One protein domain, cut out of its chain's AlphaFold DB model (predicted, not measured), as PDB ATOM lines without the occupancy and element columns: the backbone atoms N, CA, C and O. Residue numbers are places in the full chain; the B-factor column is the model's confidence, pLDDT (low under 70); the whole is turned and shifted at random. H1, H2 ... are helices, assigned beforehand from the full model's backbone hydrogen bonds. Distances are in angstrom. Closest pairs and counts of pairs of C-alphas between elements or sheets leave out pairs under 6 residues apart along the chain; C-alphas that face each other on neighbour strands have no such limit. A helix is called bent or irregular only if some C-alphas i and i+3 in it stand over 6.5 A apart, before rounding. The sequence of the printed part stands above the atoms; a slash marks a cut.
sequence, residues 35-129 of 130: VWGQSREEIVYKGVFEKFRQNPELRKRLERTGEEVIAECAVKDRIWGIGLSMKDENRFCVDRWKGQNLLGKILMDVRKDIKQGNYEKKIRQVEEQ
ATOM      1  N   VAL A  35     -94.625  47.872  37.834       83.75
ATOM      2  CA  VAL A  35     -94.494  48.605  39.104       83.75
ATOM      3  C   VAL A  35     -93.046  48.560  39.586       83.75
ATOM      4  O   VAL A  35     -92.483  49.576  39.997       83.75
ATOM      5  N   TRP A  36     -92.401  47.397  39.487       83.31
ATOM      6  CA  TRP A  36     -90.991  47.262  39.834       83.31
ATOM      7  C   TRP A  36     -90.090  48.102  38.924       83.31
ATOM      8  O   TRP A  36     -89.203  48.800  39.411       83.31
ATOM      9  N   GLY A  37     -90.321  48.083  37.613       83.44
ATOM     10  CA  GLY A  37     -89.567  48.853  36.628       83.44
ATOM     11  C   GLY A  37     -89.577  50.356  36.903       83.44
ATOM     12  O   GLY A  37     -88.545  50.998  36.723       83.44
ATOM     13  N   GLN A  38     -90.699  50.887  37.395       85.12
ATOM     14  CA  GLN A  38     -90.855  52.304  37.737       85.12
ATOM     15  C   GLN A  38     -90.052  52.716  38.980       85.12
ATOM     16  O   GLN A  38     -89.487  53.806  39.000       85.12
ATOM     17  N   SER A  39     -89.961  51.846  39.991       86.38
ATOM     18  CA  SER A  39     -89.400  52.211  41.305       86.38
ATOM     19  C   SER A  39     -88.007  51.637  41.589       86.38
ATOM     20  O   SER A  39     -87.321  52.098  42.504       86.38
ATOM     21  N   ARG A  40     -87.555  50.621  40.838       86.44
ATOM     22  CA  ARG A  40     -86.323  49.866  41.143       86.44
ATOM     23  C   ARG A  40     -85.072  50.733  41.216       86.44
ATOM     24  O   ARG A  40     -84.211  50.474  42.050       86.44
ATOM     25  N   GLU A  41     -84.949  51.728  40.340       88.50
ATOM     26  CA  GLU A  41     -83.749  52.564  40.266       88.50
ATOM     27  C   GLU A  41     -83.642  53.451  41.503       88.50
ATOM     28  O   GLU A  41     -82.585  53.494  42.124       88.50
ATOM     29  N   GLU A  42     -84.749  54.061  41.932       88.69
ATOM     30  CA  GLU A  42     -84.793  54.876  43.147       88.69
ATOM     31  C   GLU A  42     -84.522  54.038  44.406       88.69
ATOM     32  O   GLU A  42     -83.717  54.425  45.258       88.69
ATOM     33  N   ILE A  43     -85.160  52.870  44.517       88.50
ATOM     34  CA  ILE A  43     -84.979  51.963  45.658       88.50
ATOM     35  C   ILE A  43     -83.518  51.506  45.746       88.50
ATOM     36  O   ILE A  43     -82.904  51.573  46.815       88.50
ATOM     37  N   VAL A  44     -82.942  51.064  44.623       90.38
ATOM     38  CA  VAL A  44     -81.545  50.625  44.582       90.38
ATOM     39  C   VAL A  44     -80.609  51.797  44.845       90.38
ATOM     40  O   VAL A  44     -79.693  51.636  45.642       90.38
ATOM     41  N   TYR A  45     -80.859  52.982  44.285       91.44
ATOM     42  CA  TYR A  45     -80.082  54.189  44.570       91.44
ATOM     43  C   TYR A  45     -80.021  54.484  46.072       91.44
ATOM     44  O   TYR A  45     -78.923  54.636  46.607       91.44
ATOM     45  N   LYS A  46     -81.159  54.480  46.781       88.44
ATOM     46  CA  LYS A  46     -81.202  54.707  48.238       88.44
ATOM     47  C   LYS A  46     -80.354  53.677  48.990       88.44
ATOM     48  O   LYS A  46     -79.548  54.037  49.846       88.44
ATOM     49  N   GLY A  47     -80.477  52.400  48.625       89.50
ATOM     50  CA  GLY A  47     -79.682  51.322  49.220       89.50
ATOM     51  C   GLY A  47     -78.181  51.426  48.920       89.50
ATOM     52  O   GLY A  47     -77.355  51.219  49.810       89.50
ATOM     53  N   VAL A  48     -77.811  51.764  47.679       90.69
ATOM     54  CA  VAL A  48     -76.420  52.005  47.263       90.69
ATOM     55  C   VAL A  48     -75.852  53.175  48.063       90.69
ATOM     56  O   VAL A  48     -74.779  53.047  48.651       90.69
ATOM     57  N   PHE A  49     -76.578  54.290  48.129       90.12
ATOM     58  CA  PHE A  49     -76.157  55.483  48.847       90.12
ATOM     59  C   PHE A  49     -75.899  55.190  50.327       90.12
ATOM     60  O   PHE A  49     -74.791  55.423  50.811       90.12
ATOM     61  N   GLU A  50     -76.875  54.611  51.034       89.44
ATOM     62  CA  GLU A  50     -76.737  54.283  52.458       89.44
ATOM     63  C   GLU A  50     -75.579  53.318  52.711       89.44
ATOM     64  O   GLU A  50     -74.824  53.487  53.669       89.44
ATOM     65  N   LYS A  51     -75.359  52.359  51.807       87.56
ATOM     66  CA  LYS A  51     -74.217  51.449  51.892       87.56
ATOM     67  C   LYS A  51     -72.887  52.196  51.880       87.56
ATOM     68  O   LYS A  51     -72.021  51.894  52.700       87.56
ATOM     69  N   PHE A  52     -72.705  53.158  50.981       89.44
ATOM     70  CA  PHE A  52     -71.478  53.955  50.936       89.44
ATOM     71  C   PHE A  52     -71.407  54.985  52.071       89.44
ATOM     72  O   PHE A  52     -70.317  55.232  52.582       89.44
ATOM     73  N   ARG A  53     -72.543  55.527  52.531       87.25
ATOM     74  CA  ARG A  53     -72.602  56.414  53.703       87.25
ATOM     75  C   ARG A  53     -72.126  55.706  54.972       87.25
ATOM     76  O   ARG A  53     -71.298  56.244  55.697       87.25
ATOM     77  N   GLN A  54     -72.617  54.491  55.211       87.12
ATOM     78  CA  GLN A  54     -72.294  53.694  56.399       87.12
ATOM     79  C   GLN A  54     -70.888  53.074  56.353       87.12
ATOM     80  O   GLN A  54     -70.352  52.714  57.395       87.12
ATOM     81  N   ASN A  55     -70.276  52.950  55.168       88.38
ATOM     82  CA  ASN A  55     -68.978  52.292  54.984       88.38
ATOM     83  C   ASN A  55     -67.950  53.248  54.341       88.38
ATOM     84  O   ASN A  55     -67.769  53.225  53.116       88.38
ATOM     85  N   PRO A  56     -67.215  54.049  55.140       89.25
ATOM     86  CA  PRO A  56     -66.268  55.047  54.633       89.25
ATOM     87  C   PRO A  56     -65.163  54.480  53.731       89.25
ATOM     88  O   PRO A  56     -64.711  55.147  52.802       89.25
ATOM     89  N   GLU A  57     -64.717  53.244  53.968       88.06
ATOM     90  CA  GLU A  57     -63.713  52.590  53.120       88.06
ATOM     91  C   GLU A  57     -64.245  52.288  51.718       88.06
ATOM     92  O   GLU A  57     -63.567  52.549  50.722       88.06
ATOM     93  N   LEU A  58     -65.480  51.782  51.622       87.19
ATOM     94  CA  LEU A  58     -66.137  51.552  50.337       87.19
ATOM     95  C   LEU A  58     -66.375  52.877  49.617       87.19
ATOM     96  O   LEU A  58     -66.144  52.960  48.410       87.19
ATOM     97  N   ARG A  59     -66.763  53.925  50.354       89.00
ATOM     98  CA  ARG A  59     -66.937  55.273  49.804       89.00
ATOM     99  C   ARG A  59     -65.654  55.783  49.160       89.00
ATOM    100  O   ARG A  59     -65.681  56.156  47.993       89.00
ATOM    101  N   LYS A  60     -64.521  55.715  49.869       88.56
ATOM    102  CA  LYS A  60     -63.212  56.126  49.329       88.56
ATOM    103  C   LYS A  60     -62.865  55.381  48.043       88.56
ATOM    104  O   LYS A  60     -62.261  55.942  47.136       88.56
ATOM    105  N   ARG A  61     -63.234  54.104  47.946       87.88
ATOM    106  CA  ARG A  61     -62.996  53.301  46.741       87.88
ATOM    107  C   ARG A  61     -63.890  53.703  45.578       87.88
ATOM    108  O   ARG A  61     -63.405  53.723  44.454       87.88
ATOM    109  N   LEU A  62     -65.149  54.045  45.843       88.06
ATOM    110  CA  LEU A  62     -66.042  54.609  44.835       88.06
ATOM    111  C   LEU A  62     -65.533  55.977  44.361       88.06
ATOM    112  O   LEU A  62     -65.453  56.213  43.162       88.06
ATOM    113  N   GLU A  63     -65.110  56.855  45.269       88.94
ATOM    114  CA  GLU A  63     -64.551  58.173  44.933       88.94
ATOM    115  C   GLU A  63     -63.261  58.069  44.102       88.94
ATOM    116  O   GLU A  63     -63.071  58.851  43.172       88.94
ATOM    117  N   ARG A  64     -62.411  57.066  44.375       89.50
ATOM    118  CA  ARG A  64     -61.181  56.784  43.609       89.50
ATOM    119  C   ARG A  64     -61.418  56.417  42.145       89.50
ATOM    120  O   ARG A  64     -60.485  56.549  41.366       89.50
ATOM    121  N   THR A  65     -62.628  56.000  41.764       87.69
ATOM    122  CA  THR A  65     -62.981  55.797  40.343       87.69
ATOM    123  C   THR A  65     -63.031  57.112  39.556       87.69
ATOM    124  O   THR A  65     -63.159  57.100  38.339       87.69
ATOM    125  N   GLY A  66     -62.933  58.265  40.230       89.38
ATOM    126  CA  GLY A  66     -62.798  59.559  39.571       89.38
ATOM    127  C   GLY A  66     -64.045  59.918  38.775       89.38
ATOM    128  O   GLY A  66     -65.122  60.033  39.359       89.38
ATOM    129  N   GLU A  67     -63.866  60.109  37.471       88.62
ATOM    130  CA  GLU A  67     -64.930  60.367  36.494       88.62
ATOM    131  C   GLU A  67     -65.137  59.182  35.536       88.62
ATOM    132  O   GLU A  67     -65.957  59.259  34.628       88.62
ATOM    133  N   GLU A  68     -64.458  58.055  35.773       89.06
ATOM    134  CA  GLU A  68     -64.553  56.877  34.914       89.06
ATOM    135  C   GLU A  68     -65.978  56.316  34.891       89.06
ATOM    136  O   GLU A  68     -66.702  56.345  35.901       89.06
ATOM    137  N   VAL A  69     -66.354  55.759  33.737       90.06
ATOM    138  CA  VAL A  69     -67.607  55.026  33.575       90.06
ATOM    139  C   VAL A  69     -67.509  53.704  34.325       90.06
ATOM    140  O   VAL A  69     -66.618  52.899  34.060       90.06
ATOM    141  N   ILE A  70     -68.450  53.451  35.234       91.44
ATOM    142  CA  ILE A  70     -68.491  52.207  36.004       91.44
ATOM    143  C   ILE A  70     -69.312  51.157  35.255       91.44
ATOM    144  O   ILE A  70     -70.490  51.373  34.979       91.44
ATOM    145  N   ALA A  71     -68.710  50.004  34.972       89.50
ATOM    146  CA  ALA A  71     -69.374  48.855  34.360       89.50
ATOM    147  C   ALA A  71     -69.665  47.751  35.389       89.50
ATOM    148  O   ALA A  71     -68.767  47.344  36.124       89.50
ATOM    149  N   GLU A  72     -70.890  47.219  35.403       87.25
ATOM    150  CA  GLU A  72     -71.250  46.010  36.153       87.25
ATOM    151  C   GLU A  72     -71.164  44.781  35.230       87.25
ATOM    152  O   GLU A  72     -72.029  44.535  34.383       87.25
ATOM    153  N   CYS A  73     -70.092  43.999  35.372       84.44
ATOM    154  CA  CYS A  73     -69.780  42.868  34.494       84.44
ATOM    155  C   CYS A  73     -70.552  41.588  34.872       84.44
ATOM    156  O   CYS A  73     -69.969  40.590  35.309       84.44
ATOM    157  N   ALA A  74     -71.870  41.607  34.666       85.12
ATOM    158  CA  ALA A  74     -72.751  40.454  34.831       85.12
ATOM    159  C   ALA A  74     -73.177  39.871  33.470       85.12
ATOM    160  O   ALA A  74     -73.938  40.475  32.722       85.12
ATOM    161  N   VAL A  75     -72.734  38.646  33.157       85.06
ATOM    162  CA  VAL A  75     -73.003  37.984  31.858       85.06
ATOM    163  C   VAL A  75     -74.496  37.722  31.625       85.06
ATOM    164  O   VAL A  75     -74.991  37.863  30.509       85.06
ATOM    165  N   LYS A  76     -75.217  37.309  32.674       83.81
ATOM    166  CA  LYS A  76     -76.634  36.916  32.590       83.81
ATOM    167  C   LYS A  76     -77.604  38.073  32.841       83.81
ATOM    168  O   LYS A  76     -78.788  37.921  32.558       83.81
ATOM    169  N   ASP A  77     -77.123  39.199  33.367       84.31
ATOM    170  CA  ASP A  77     -77.960  40.344  33.720       84.31
ATOM    171  C   ASP A  77     -77.739  41.491  32.731       84.31
ATOM    172  O   ASP A  77     -76.701  42.151  32.732       84.31
ATOM    173  N   ARG A  78     -78.731  41.705  31.864       88.75
ATOM    174  CA  ARG A  78     -78.720  42.772  30.853       88.75
ATOM    175  C   ARG A  78     -79.453  44.034  31.303       88.75
ATOM    176  O   ARG A  78     -79.509  44.990  30.542       88.75
ATOM    177  N   ILE A  79     -80.044  44.042  32.495       88.88
ATOM    178  CA  ILE A  79     -80.711  45.222  33.047       88.88
ATOM    179  C   ILE A  79     -79.716  45.937  33.957       88.88
ATOM    180  O   ILE A  79     -79.314  47.067  33.695       88.88
ATOM    181  N   TRP A  80     -79.239  45.251  34.990       89.88
ATOM    182  CA  TRP A  80     -78.321  45.838  35.960       89.88
ATOM    183  C   TRP A  80     -76.877  45.860  35.469       89.88
ATOM    184  O   TRP A  80     -76.144  46.781  35.826       89.88
ATOM    185  N   GLY A  81     -76.493  44.897  34.625       89.88
ATOM    186  CA  GLY A  81     -75.142  44.749  34.091       89.88
ATOM    187  C   GLY A  81     -74.997  45.055  32.601       89.88
ATOM    188  O   GLY A  81     -75.961  45.359  31.895       89.88
ATOM    189  N   ILE A  82     -73.757  44.944  32.120       90.44
ATOM    190  CA  ILE A  82     -73.374  45.158  30.714       90.44
ATOM    191  C   ILE A  82     -73.571  43.915  29.830       90.44
ATOM    192  O   ILE A  82     -73.338  43.972  28.622       90.44
ATOM    193  N   GLY A  83     -73.967  42.770  30.399       89.94
ATOM    194  CA  GLY A  83     -74.138  41.517  29.652       89.94
ATOM    195  C   GLY A  83     -72.831  40.885  29.150       89.94
ATOM    196  O   GLY A  83     -72.868  40.023  28.272       89.94
ATOM    197  N   LEU A  84     -71.683  41.312  29.685       88.44
ATOM    198  CA  LEU A  84     -70.342  40.829  29.346       88.44
ATOM    199  C   LEU A  84     -69.612  40.373  30.614       88.44
ATOM    200  O   LEU A  84     -69.926  40.802  31.726       88.44
ATOM    201  N   SER A  85     -68.650  39.468  30.452       87.88
ATOM    202  CA  SER A  85     -67.883  38.933  31.582       87.88
ATOM    203  C   SER A  85     -66.741  39.867  31.980       87.88
ATOM    204  O   SER A  85     -66.250  40.646  31.169       87.88
ATOM    205  N   MET A  86     -66.222  39.707  33.199       84.81
ATOM    206  CA  MET A  86     -64.982  40.371  33.630       84.81
ATOM    207  C   MET A  86     -63.766  40.055  32.744       84.81
ATOM    208  O   MET A  86     -62.788  40.791  32.782       84.81
ATOM    209  N   LYS A  87     -63.794  38.954  31.987       85.94
ATOM    210  CA  LYS A  87     -62.696  38.534  31.104       85.94
ATOM    211  C   LYS A  87     -62.876  39.012  29.662       85.94
ATOM    212  O   LYS A  87     -61.985  38.805  28.853       85.94
ATOM    213  N   ASP A  88     -64.026  39.596  29.333       87.31
ATOM    214  CA  ASP A  88     -64.321  40.060  27.981       87.31
ATOM    215  C   ASP A  88     -63.738  41.463  27.783       87.31
ATOM    216  O   ASP A  88     -64.103  42.392  28.502       87.31
ATOM    217  N   GLU A  89     -62.837  41.631  26.817       88.81
ATOM    218  CA  GLU A  89     -62.211  42.923  26.508       88.81
ATOM    219  C   GLU A  89     -63.227  43.965  26.030       88.81
ATOM    220  O   GLU A  89     -63.054  45.161  26.268       88.81
ATOM    221  N   ASN A  90     -64.350  43.529  25.448       89.75
ATOM    222  CA  ASN A  90     -65.416  44.433  25.025       89.75
ATOM    223  C   ASN A  90     -66.077  45.161  26.204       89.75
ATOM    224  O   ASN A  90     -66.804  46.126  25.978       89.75
ATOM    225  N   ARG A  91     -65.816  44.755  27.458       87.50
ATOM    226  CA  ARG A  91     -66.307  45.458  28.654       87.50
ATOM    227  C   ARG A  91     -65.837  46.909  28.734       87.50
ATOM    228  O   ARG A  91     -66.541  47.726  29.313       87.50
ATOM    229  N   PHE A  92     -64.691  47.232  28.136       86.94
ATOM    230  CA  PHE A  92     -64.150  48.592  28.110       86.94
ATOM    231  C   PHE A  92     -64.821  49.483  27.055       86.94
ATOM    232  O   PHE A  92     -64.674  50.699  27.113       86.94
ATOM    233  N   CYS A  93     -65.571  48.897  26.116       88.50
ATOM    234  CA  CYS A  93     -66.209  49.606  25.012       88.50
ATOM    235  C   CYS A  93     -67.720  49.700  25.243       88.50
ATOM    236  O   CYS A  93     -68.439  48.732  24.993       88.50
ATOM    237  N   VAL A  94     -68.201  50.873  25.665       87.94
ATOM    238  CA  VAL A  94     -69.625  51.122  25.965       87.94
ATOM    239  C   VAL A  94     -70.543  50.721  24.803       87.94
ATOM    240  O   VAL A  94     -71.548  50.049  25.021       87.94
ATOM    241  N   ASP A  95     -70.149  51.013  23.561       90.75
ATOM    242  CA  ASP A  95     -70.928  50.677  22.356       90.75
ATOM    243  C   ASP A  95     -71.083  49.165  22.113       90.75
ATOM    244  O   ASP A  95     -71.918  48.733  21.321       90.75
ATOM    245  N   ARG A  96     -70.260  48.337  22.768       91.12
ATOM    246  CA  ARG A  96     -70.288  46.872  22.641       91.12
ATOM    247  C   ARG A  96     -71.039  46.188  23.778       91.12
ATOM    248  O   ARG A  96     -71.132  44.956  23.795       91.12
ATOM    249  N   TRP A  97     -71.560  46.952  24.733       93.38
ATOM    250  CA  TRP A  97     -72.331  46.404  25.838       93.38
ATOM    251  C   TRP A  97     -73.658  45.831  25.351       93.38
ATOM    252  O   TRP A  97     -74.311  46.356  24.454       93.38
ATOM    253  N   LYS A  98     -74.070  44.725  25.969       92.94
ATOM    254  CA  LYS A  98     -75.308  44.001  25.641       92.94
ATOM    255  C   LYS A  98     -76.398  44.211  26.695       92.94
ATOM    256  O   LYS A  98     -77.413  43.514  26.670       92.94
ATOM    257  N   GLY A  99     -76.168  45.117  27.642       92.19
ATOM    258  CA  GLY A  99     -77.059  45.412  28.756       92.19
ATOM    259  C   GLY A  99     -77.070  46.895  29.119       92.19
ATOM    260  O   GLY A  99     -76.245  47.669  28.642       92.19
ATOM    261  N   GLN A 100     -78.036  47.288  29.947       91.81
ATOM    262  CA  GLN A 100     -78.343  48.686  30.264       91.81
ATOM    263  C   GLN A 100     -77.425  49.291  31.333       91.81
ATOM    264  O   GLN A 100     -77.387  50.520  31.463       91.81
ATOM    265  N   ASN A 101     -76.698  48.448  32.080       93.31
ATOM    266  CA  ASN A 101     -75.768  48.852  33.133       93.31
ATOM    267  C   ASN A 101     -76.389  49.796  34.183       93.31
ATOM    268  O   ASN A 101     -75.762  50.776  34.591       93.31
ATOM    269  N   LEU A 102     -77.636  49.540  34.601       92.81
ATOM    270  CA  LEU A 102     -78.329  50.417  35.556       92.81
ATOM    271  C   LEU A 102     -77.571  50.555  36.877       92.81
ATOM    272  O   LEU A 102     -77.503  51.649  37.429       92.81
ATOM    273  N   LEU A 103     -76.934  49.481  37.357       91.44
ATOM    274  CA  LEU A 103     -76.166  49.551  38.599       91.44
ATOM    275  C   LEU A 103     -74.951  50.473  38.454       91.44
ATOM    276  O   LEU A 103     -74.698  51.292  39.332       91.44
ATOM    277  N   GLY A 104     -74.231  50.379  37.334       91.88
ATOM    278  CA  GLY A 104     -73.107  51.265  37.043       91.88
ATOM    279  C   GLY A 104     -73.522  52.736  37.001       91.88
ATOM    280  O   GLY A 104     -72.846  53.575  37.593       91.88
ATOM    281  N   LYS A 105     -74.670  53.044  36.381       93.38
ATOM    282  CA  LYS A 105     -75.250  54.400  36.363       93.38
ATOM    283  C   LYS A 105     -75.546  54.912  37.771       93.38
ATOM    284  O   LYS A 105     -75.024  55.953  38.156       93.38
ATOM    285  N   ILE A 106     -76.260  54.121  38.572       93.56
ATOM    286  CA  ILE A 106     -76.577  54.468  39.964       93.56
ATOM    287  C   ILE A 106     -75.304  54.695  40.789       93.56
ATOM    288  O   ILE A 106     -75.251  55.620  41.595       93.56
ATOM    289  N   LEU A 107     -74.257  53.887  40.596       93.06
ATOM    290  CA  LEU A 107     -72.983  54.072  41.297       93.06
ATOM    291  C   LEU A 107     -72.311  55.403  40.948       93.06
ATOM    292  O   LEU A 107     -71.750  56.048  41.835       93.06
ATOM    293  N   MET A 108     -72.377  55.823  39.684       93.94
ATOM    294  CA  MET A 108     -71.853  57.117  39.243       93.94
ATOM    295  C   MET A 108     -72.675  58.285  39.807       93.94
ATOM    296  O   MET A 108     -72.088  59.273  40.253       93.94
ATOM    297  N   ASP A 109     -74.003  58.152  39.873       93.12
ATOM    298  CA  ASP A 109     -74.883  59.162  40.475       93.12
ATOM    299  C   ASP A 109     -74.638  59.292  41.983       93.12
ATOM    300  O   ASP A 109     -74.392  60.387  42.490       93.12
ATOM    301  N   VAL A 110     -74.582  58.167  42.702       92.00
ATOM    302  CA  VAL A 110     -74.239  58.140  44.133       92.00
ATOM    303  C   VAL A 110     -72.851  58.732  44.375       92.00
ATOM    304  O   VAL A 110     -72.682  59.525  45.299       92.00
ATOM    305  N   ARG A 111     -71.853  58.415  43.538       93.12
ATOM    306  CA  ARG A 111     -70.511  59.022  43.613       93.12
ATOM    307  C   ARG A 111     -70.589  60.547  43.518       93.12
ATOM    308  O   ARG A 111     -69.941  61.237  44.307       93.12
ATOM    309  N   LYS A 112     -71.370  61.070  42.570       92.75
ATOM    310  CA  LYS A 112     -71.560  62.512  42.375       92.75
ATOM    311  C   LYS A 112     -72.228  63.155  43.590       92.75
ATOM    312  O   LYS A 112     -71.723  64.158  44.094       92.75
ATOM    313  N   ASP A 113     -73.296  62.560  44.107       91.44
ATOM    314  CA  ASP A 113     -74.033  63.124  45.238       91.44
ATOM    315  C   ASP A 113     -73.263  63.050  46.557       91.44
ATOM    316  O   ASP A 113     -73.326  63.987  47.355       91.44
ATOM    317  N   ILE A 114     -72.473  61.993  46.765       88.06
ATOM    318  CA  ILE A 114     -71.549  61.884  47.898       88.06
ATOM    319  C   ILE A 114     -70.465  62.970  47.839       88.06
ATOM    320  O   ILE A 114     -70.175  63.586  48.866       88.06
ATOM    321  N   LYS A 115     -69.876  63.233  46.659       86.88
ATOM    322  CA  LYS A 115     -68.883  64.311  46.475       86.88
ATOM    323  C   LYS A 115     -69.484  65.695  46.747       86.88
ATOM    324  O   LYS A 115     -68.803  66.554  47.298       86.88
ATOM    325  N   GLN A 116     -70.738  65.917  46.352       85.69
ATOM    326  CA  GLN A 116     -71.406  67.220  46.454       85.69
ATOM    327  C   GLN A 116     -72.127  67.443  47.800       85.69
ATOM    328  O   GLN A 116     -72.523  68.568  48.105       85.69
ATOM    329  N   GLY A 117     -72.302  66.397  48.618       79.62
ATOM    330  CA  GLY A 117     -73.085  66.461  49.860       79.62
ATOM    331  C   GLY A 117     -74.581  66.705  49.617       79.62
ATOM    332  O   GLY A 117     -75.276  67.245  50.477       79.62
ATOM    333  N   ASN A 118     -75.088  66.358  48.429       71.50
ATOM    334  CA  ASN A 118     -76.439  66.724  47.991       71.50
ATOM    335  C   ASN A 118     -77.538  65.900  48.659       71.50
ATOM    336  O   ASN A 118     -78.627  66.412  48.911       71.50
ATOM    337  N   TYR A 119     -77.278  64.626  48.941       66.19
ATOM    338  CA  TYR A 119     -78.312  63.723  49.443       66.19
ATOM    339  C   TYR A 119     -78.761  64.073  50.869       66.19
ATOM    340  O   TYR A 119     -79.953  64.036  51.161       66.19
ATOM    341  N   GLU A 120     -77.845  64.525  51.732       64.56
ATOM    342  CA  GLU A 120     -78.190  65.017  53.076       64.56
ATOM    343  C   GLU A 120     -79.099  66.253  53.018       64.56
ATOM    344  O   GLU A 120     -79.992  66.399  53.848       64.56
ATOM    345  N   LYS A 121     -78.924  67.120  52.012       61.19
ATOM    346  CA  LYS A 121     -79.818  68.264  51.770       61.19
ATOM    347  C   LYS A 121     -81.179  67.814  51.238       61.19
ATOM    348  O   LYS A 121     -82.197  68.373  51.627       61.19
ATOM    349  N   LYS A 122     -81.194  66.794  50.375       62.75
ATOM    350  CA  LYS A 122     -82.412  66.254  49.760       62.75
ATOM    351  C   LYS A 122     -83.296  65.514  50.769       62.75
ATOM    352  O   LYS A 122     -84.506  65.659  50.694       62.75
ATOM    353  N   ILE A 123     -82.716  64.782  51.729       64.19
ATOM    354  CA  ILE A 123     -83.480  64.170  52.835       64.19
ATOM    355  C   ILE A 123     -84.111  65.250  53.715       64.19
ATOM    356  O   ILE A 123     -85.316  65.213  53.935       64.19
ATOM    357  N   ARG A 124     -83.323  66.240  54.162       59.97
ATOM    358  CA  ARG A 124     -83.820  67.307  55.047       59.97
ATOM    359  C   ARG A 124     -85.006  68.062  54.442       59.97
ATOM    360  O   ARG A 124     -85.969  68.338  55.138       59.97
ATOM    361  N   GLN A 125     -84.978  68.318  53.134       55.22
ATOM    362  CA  GLN A 125     -86.086  68.977  52.433       55.22
ATOM    363  C   GLN A 125     -87.356  68.119  52.313       55.22
ATOM    364  O   GLN A 125     -88.441  68.678  52.205       55.22
ATOM    365  N   VAL A 126     -87.241  66.787  52.308       60.31
ATOM    366  CA  VAL A 126     -88.405  65.882  52.285       60.31
ATOM    367  C   VAL A 126     -89.014  65.751  53.682       60.31
ATOM    368  O   VAL A 126     -90.231  65.706  53.806       60.31
ATOM    369  N   GLU A 127     -88.186  65.736  54.729       55.78
ATOM    370  CA  GLU A 127     -88.641  65.697  56.126       55.78
ATOM    371  C   GLU A 127     -89.265  67.024  56.589       55.78
ATOM    372  O   GLU A 127     -90.137  67.015  57.446       55.78
ATOM    373  N   GLU A 128     -88.870  68.161  56.007       53.22
ATOM    374  CA  GLU A 128     -89.464  69.482  56.288       53.22
ATOM    375  C   GLU A 128     -90.788  69.743  55.538       53.22
ATOM    376  O   GLU A 128     -91.465  70.734  55.812       53.22
ATOM    377  N   GLN A 129     -91.162  68.886  54.580       46.44
ATOM    378  CA  GLN A 129     -92.387  69.009  53.770       46.44
ATOM    379  C   GLN A 129     -93.469  67.969  54.114       46.44
ATOM    380  O   GLN A 129     -94.488  67.907  53.421       46.44
TER     381      GLN A 129
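AT A GLANCE: This is residues 35 to 129 of the 130 residues of a protein of Ruminococcus sp. OM05-10BH (UniProt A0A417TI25). The longest helix, H1, crosses H4 steeply, with H2 at a corner by the end of H1, and these three helices make the helical core. H4 leads from a lobe of loops, which holds the short H3, to a corner with H5, and residues 120 to 129 stick out as an arm. The printed part has 95 residues, with five named helices in the order H1, H2, H3, H4, H5 and no named strand; the class is all helix. It is only just compact, close to loose, with a radius of gyration of the C-alphas of 14.7 A and spans of 47 by 34 by 20 A.

IN THESE COORDINATES: H1, residues 35 to 54, begins at C-alpha 35 (-94.494, 48.605, 39.104) and is 28.6 A long. It is irregular, with C-alphas 38 and 41 7.5 A apart, and has a kink of 28 degrees near residue 42. H4, residues 102 to 116, is 21.2 A long. H2 is residues 56 to 63, 10.3 A; H3 is residues 89 to 92, 6.2 A. H5, residues 118 to 127, is 14.7 A long and ends at C-alpha 127 (-88.641, 65.697, 56.126).

HOW THE PARTS SIT: H1, with residues 41 to 49 alone, touches H4 at a steep tilt of 45 degrees, the same way; the closest C-alphas, Phe 49 and Val 110, are 5.7 A apart. H1 and H2 only just touch, with 3 pairs of C-alphas within 8 A, and only at the corner; the closest C-alphas, Phe 52 and Arg 59, are 4.9 A apart. H2 touches H4, about perpendicular at 75 degrees, closest at the C-alphas of Glu 63 and Arg 111, 6.2 A. H5 is close to H4 but not clearly touching, at 89 degrees; the closest C-alphas, Asp 113 and Tyr 119, are 6.0 A apart. H3 touches no helix. Every O i to N i+4 pair is within hydrogen-bond range in H2, H4 and H5, and 14 of 16 in H1; H3 is too short for such a pair.

THE WHOLE: The C-alphas of Glu 89 and Glu 128 are the two farthest apart, 48.3 A. The printed part has no cut. The link from H2 to H3, 25 residues, is long. Mean pLDDT of the printed part is 85.2; residues 119 to 129 are under 70.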